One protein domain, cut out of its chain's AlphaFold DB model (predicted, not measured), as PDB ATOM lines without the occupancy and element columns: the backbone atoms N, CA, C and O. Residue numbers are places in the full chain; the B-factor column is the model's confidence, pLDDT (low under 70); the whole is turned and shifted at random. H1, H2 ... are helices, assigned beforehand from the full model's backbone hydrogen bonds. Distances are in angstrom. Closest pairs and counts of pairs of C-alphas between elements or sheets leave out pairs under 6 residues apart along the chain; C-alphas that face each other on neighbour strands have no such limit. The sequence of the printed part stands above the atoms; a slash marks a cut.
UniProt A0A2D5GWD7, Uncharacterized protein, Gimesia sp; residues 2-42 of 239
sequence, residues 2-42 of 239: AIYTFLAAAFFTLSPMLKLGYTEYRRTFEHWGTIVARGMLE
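This is residues 2 to 42 of the 239 residues of an uncharacterized protein of Gimesia sp (UniProt A0A2D5GWD7). The long helix H3 and the shorter helix H1 make the two arms of an open V, with the single short turn H2 at the corner between them. The arms spread from that corner with an empty space between them, and residues 2 to 13 of H1 and residues 29 to 42, of which 29 to 41 belong to H3, stand free. The printed part has 41 residues with three named helices, in the order H1, H2, H3, and no named strand; the class is all helix. The whole is loose, with a radius of gyration of the C-alphas of 12.8 A, and flat, spanning 36 by 26 by 9 A.

H3, residues 22 to 41, is the longest helix and touches no helix. H2, residues 17 to 20, is close to H3 but not clearly touching it, with 2 pairs of C-alphas within 8 A; the closest C-alphas, those of Met 17 and Tyr 25, are 5.3 A apart. H1, residues 2 to 14, and H2 meet only through their link. H1 and H3 are only just apart, their closest C-alphas being 8.4 A from each other. In H1 and H3 every O i to N i+4 pair is within hydrogen-bond range; H2 is too short for such a pair, and its one O i to N i+3 pair is not within range.

H3 runs from C-alpha 22 at (-89.991, 21.973, 55.154) to C-alpha 41 at (-66.340, 14.819, 68.151), 27.9 A. H2, Met 17 to Leu 20, is 5.0 A long. H1 begins at C-alpha 2 at (-69.452, 32.786, 42.407) and ends at Leu 14, 18.0 A away.

The C-alphas farthest apart, those of Tyr 4 and Glu 42, are 36.1 A from each other. The printed part has no cut, and the links H1 to H2 and H2 to H3 are both tight. The mean pLDDT of the printed part is 90.4, and no printed residue is under 70.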
ATOM      1  N   ALA A   2     -69.295  33.234  41.011       75.88
ATOM      2  CA  ALA A   2     -69.452  32.786  42.407       75.88
ATOM      3  C   ALA A   2     -70.903  32.794  42.935       75.88
ATOM      4  O   ALA A   2     -71.331  31.825  43.553       75.88
ATOM      5  N   ILE A   3     -71.680  33.842  42.630       83.31
ATOM      6  CA  ILE A   3     -73.103  33.932  43.008       83.31
ATOM      7  C   ILE A   3     -73.915  32.789  42.386       83.31
ATOM      8  O   ILE A   3     -74.678  32.139  43.087       83.31
ATOM      9  N   TYR A   4     -73.719  32.490  41.098       82.62
ATOM     10  CA  TYR A   4     -74.423  31.390  40.431       82.62
ATOM     11  C   TYR A   4     -74.033  30.026  41.002       82.62
ATOM     12  O   TYR A   4     -74.906  29.190  41.202       82.62
ATOM     13  N   THR A   5     -72.755  29.813  41.325       82.19
ATOM     14  CA  THR A   5     -72.299  28.587  41.995       82.19
ATOM     15  C   THR A   5     -72.938  28.440  43.375       82.19
ATOM     16  O   THR A   5     -73.415  27.361  43.714       82.19
ATOM     17  N   PHE A   6     -72.998  29.523  44.154       88.19
ATOM     18  CA  PHE A   6     -73.643  29.527  45.466       88.19
ATOM     19  C   PHE A   6     -75.147  29.255  45.359       88.19
ATOM     20  O   PHE A   6     -75.667  28.406  46.076       88.19
ATOM     21  N   LEU A   7     -75.836  29.917  44.426       92.94
ATOM     22  CA  LEU A   7     -77.259  29.699  44.170       92.94
ATOM     23  C   LEU A   7     -77.536  28.266  43.709       92.94
ATOM     24  O   LEU A   7     -78.485  27.657  44.190       92.94
ATOM     25  N   ALA A   8     -76.700  27.704  42.835       89.56
ATOM     26  CA  ALA A   8     -76.820  26.315  42.406       89.56
ATOM     27  C   ALA A   8     -76.612  25.349  43.581       89.56
ATOM     28  O   ALA A   8     -77.424  24.450  43.782       89.56
ATOM     29  N   ALA A   9     -75.574  25.553  44.397       89.38
ATOM     30  CA  ALA A   9     -75.319  24.736  45.579       89.38
ATOM     31  C   ALA A   9     -76.472  24.815  46.593       89.38
ATOM     32  O   ALA A   9     -76.919  23.784  47.098       89.38
ATOM     33  N   ALA A  10     -76.994  26.017  46.847       93.19
ATOM     34  CA  ALA A  10     -78.157  26.228  47.699       93.19
ATOM     35  C   ALA A  10     -79.394  25.526  47.123       93.19
ATOM     36  O   ALA A  10     -80.063  24.789  47.839       93.19
ATOM     37  N   PHE A  11     -79.654  25.680  45.821       95.00
ATOM     38  CA  PHE A  11     -80.770  25.025  45.143       95.00
ATOM     39  C   PHE A  11     -80.683  23.501  45.246       95.00
ATOM     40  O   PHE A  11     -81.651  22.868  45.652       95.00
ATOM     41  N   PHE A  12     -79.525  22.899  44.955       92.56
ATOM     42  CA  PHE A  12     -79.340  21.451  45.074       92.56
ATOM     43  C   PHE A  12     -79.515  20.966  46.512       92.56
ATOM     44  O   PHE A  12     -80.231  19.990  46.737       92.56
ATOM     45  N   THR A  13     -78.923  21.672  47.479       91.94
ATOM     46  CA  THR A  13     -79.018  21.334  48.909       91.94
ATOM     47  C   THR A  13     -80.463  21.396  49.402       91.94
ATOM     48  O   THR A  13     -80.901  20.515  50.135       91.94
ATOM     49  N   LEU A  14     -81.226  22.402  48.960       94.62
ATOM     50  CA  LEU A  14     -82.615  22.621  49.362       94.62
ATOM     51  C   LEU A  14     -83.625  21.848  48.505       94.62
ATOM     52  O   LEU A  14     -84.772  21.708  48.914       94.62
ATOM     53  N   SER A  15     -83.237  21.313  47.344       95.44
ATOM     54  CA  SER A  15     -84.155  20.615  46.432       95.44
ATOM     55  C   SER A  15     -84.945  19.459  47.068       95.44
ATOM     56  O   SER A  15     -86.128  19.328  46.736       95.44
ATOM     57  N   PRO A  16     -84.416  18.669  48.035       94.62
ATOM     58  CA  PRO A  16     -85.211  17.638  48.702       94.62
ATOM     59  C   PRO A  16     -86.399  18.210  49.485       94.62
ATOM     60  O   PRO A  16     -87.410  17.525  49.641       94.62
ATOM     61  N   MET A  17     -86.325  19.472  49.926       96.38
ATOM     62  CA  MET A  17     -87.415  20.174  50.610       96.38
ATOM     63  C   MET A  17     -88.676  20.276  49.746       96.38
ATOM     64  O   MET A  17     -89.777  20.243  50.288       96.38
ATOM     65  N   LEU A  18     -88.538  20.333  48.415       95.19
ATOM     66  CA  LEU A  18     -89.678  20.378  47.491       95.19
ATOM     67  C   LEU A  18     -90.503  19.083  47.518       95.19
ATOM     68  O   LEU A  18     -91.704  19.120  47.278       95.19
ATOM     69  N   LYS A  19     -89.863  17.944  47.818       95.38
ATOM     70  CA  LYS A  19     -90.519  16.631  47.893       95.38
ATOM     71  C   LYS A  19     -90.925  16.260  49.318       95.38
ATOM     72  O   LYS A  19     -91.988  15.685  49.514       95.38
ATOM     73  N   LEU A  20     -90.061  16.537  50.294       94.69
ATOM     74  CA  LEU A  20     -90.259  16.150  51.694       94.69
ATOM     75  C   LEU A  20     -91.147  17.140  52.466       94.69
ATOM     76  O   LEU A  20     -91.732  16.775  53.480       94.69
ATOM     77  N   GLY A  21     -91.239  18.392  52.008       96.81
ATOM     78  CA  GLY A  21     -91.761  19.501  52.802       96.81
ATOM     79  C   GLY A  21     -90.723  20.042  53.795       96.81
ATOM     80  O   GLY A  21     -89.740  19.380  54.134       96.81
ATOM     81  N   TYR A  22     -90.935  21.275  54.268       96.00
ATOM     82  CA  TYR A  22     -89.991  21.973  55.154       96.00
ATOM     83  C   TYR A  22     -89.733  21.228  56.470       96.00
ATOM     84  O   TYR A  22     -88.579  21.067  56.867       96.00
ATOM     85  N   THR A  23     -90.786  20.746  57.135       96.94
ATOM     86  CA  THR A  23     -90.684  20.108  58.456       96.94
ATOM     87  C   THR A  23     -89.840  18.833  58.416       96.94
ATOM     88  O   THR A  23     -88.908  18.691  59.208       96.94
ATOM     89  N   GLU A  24     -90.105  17.935  57.463       96.25
ATOM     90  CA  GLU A  24     -89.355  16.679  57.328       96.25
ATOM     91  C   GLU A  24     -87.928  16.909  56.826       96.25
ATOM     92  O   GLU A  24     -86.989  16.282  57.326       96.25
ATOM     93  N   TYR A  25     -87.731  17.851  55.895       96.44
ATOM     94  CA  TYR A  25     -86.393  18.259  55.468       96.44
ATOM     95  C   TYR A  25     -85.562  18.760  56.654       96.44
ATOM     96  O   TYR A  25     -84.452  18.278  56.877       96.44
ATOM     97  N   ARG A  26     -86.120  19.678  57.454       96.06
ATOM     98  CA  ARG A  26     -85.455  20.233  58.637       96.06
ATOM     99  C   ARG A  26     -85.096  19.135  59.635       96.06
ATOM    100  O   ARG A  26     -83.942  19.058  60.044       96.06
ATOM    101  N   ARG A  27     -86.046  18.260  59.982       96.25
ATOM    102  CA  ARG A  27     -85.813  17.136  60.903       96.25
ATOM    103  C   ARG A  27     -84.697  16.217  60.407       96.25
ATOM    104  O   ARG A  27     -83.829  15.818  61.182       96.25
ATOM    105  N   THR A  28     -84.701  15.898  59.115       94.06
ATOM    106  CA  THR A  28     -83.677  15.050  58.489       94.06
ATOM    107  C   THR A  28     -82.306  15.718  58.534       94.06
ATOM    108  O   THR A  28     -81.317  15.076  58.887       94.06
ATOM    109  N   PHE A  29     -82.240  17.012  58.224       93.00
ATOM    110  CA  PHE A  29     -80.998  17.776  58.236       93.00
ATOM    111  C   PHE A  29     -80.429  17.938  59.654       93.00
ATOM    112  O   PHE A  29     -79.232  17.740  59.857       93.00
ATOM    113  N   GLU A  30     -81.273  18.224  60.651       94.50
ATOM    114  CA  GLU A  30     -80.883  18.271  62.069       94.50
ATOM    115  C   GLU A  30     -80.354  16.912  62.551       94.50
ATOM    116  O   GLU A  30     -79.324  16.839  63.230       94.50
ATOM    117  N   HIS A  31     -81.024  15.823  62.160       91.94
ATOM    118  CA  HIS A  31     -80.596  14.467  62.488       91.94
ATOM    119  C   HIS A  31     -79.235  14.136  61.866       91.94
ATOM    120  O   HIS A  31     -78.328  13.705  62.578       91.94
ATOM    121  N   TRP A  32     -79.066  14.407  60.567       89.19
ATOM    122  CA  TRP A  32     -77.794  14.244  59.862       89.19
ATOM    123  C   TRP A  32     -76.678  15.085  60.495       89.19
ATOM    124  O   TRP A  32     -75.604  14.556  60.776       89.19
ATOM    125  N   GLY A  33     -76.933  16.360  60.795       89.88
ATOM    126  CA  GLY A  33     -75.954  17.249  61.423       89.88
ATOM    127  C   GLY A  33     -75.516  16.756  62.805       89.88
ATOM    128  O   GLY A  33     -74.324  16.723  63.101       89.88
ATOM    129  N   THR A  34     -76.463  16.284  63.621       89.69
ATOM    130  CA  THR A  34     -76.177  15.671  64.932       89.69
ATOM    131  C   THR A  34     -75.301  14.426  64.789       89.69
ATOM    132  O   THR A  34     -74.350  14.234  65.546       89.69
ATOM    133  N   ILE A  35     -75.606  13.592  63.798       85.25
ATOM    134  CA  ILE A  35     -74.862  12.384  63.439       85.25
ATOM    135  C   ILE A  35     -73.414  12.727  63.056       85.25
ATOM    136  O   ILE A  35     -72.467  12.217  63.662       85.25
ATOM    137  N   VAL A  36     -73.224  13.644  62.105       83.75
ATOM    138  CA  VAL A  36     -71.886  14.059  61.663       83.75
ATOM    139  C   VAL A  36     -71.097  14.673  62.818       83.75
ATOM    140  O   VAL A  36     -69.941  14.306  63.029       83.75
ATOM    141  N   ALA A  37     -71.723  15.548  63.612       85.31
ATOM    142  CA  ALA A  37     -71.083  16.167  64.767       85.31
ATOM    143  C   ALA A  37     -70.601  15.120  65.780       85.31
ATOM    144  O   ALA A  37     -69.444  15.168  66.194       85.31
ATOM    145  N   ARG A  38     -71.435  14.128  66.127       84.31
ATOM    146  CA  ARG A  38     -71.033  13.028  67.022       84.31
ATOM    147  C   ARG A  38     -69.849  12.240  66.463       84.31
ATOM    148  O   ARG A  38     -68.892  12.009  67.190       84.31
ATOM    149  N   GLY A  39     -69.859  11.892  65.176       79.75
ATOM    150  CA  GLY A  39     -68.743  11.170  64.548       79.75
ATOM    151  C   GLY A  39     -67.418  11.953  64.534       79.75
ATOM    152  O   GLY A  39     -66.341  11.370  64.696       79.75
ATOM    153  N   MET A  40     -67.489  13.276  64.371       78.44
ATOM    154  CA  MET A  40     -66.319  14.167  64.352       78.44
ATOM    155  C   MET A  40     -65.787  14.507  65.752       78.44
ATOM    156  O   MET A  40     -64.586  14.756  65.917       78.44
ATOM    157  N   LEU A  41     -66.670  14.533  66.753       83.50
ATOM    158  CA  LEU A  41     -66.340  14.819  68.151       83.50
ATOM    159  C   LEU A  41     -66.002  13.566  68.967       83.50
ATOM    160  O   LEU A  41     -65.503  13.710  70.079       83.50
ATOM    161  N   GLU A  42     -66.222  12.368  68.422       87.50
ATOM    162  CA  GLU A  42     -65.873  11.096  69.061       87.50
ATOM    163  C   GLU A  42     -64.381  11.071  69.476       87.50
ATOM    164  O   GLU A  42     -63.509  11.133  68.592       87.50
TER     165      GLU A  42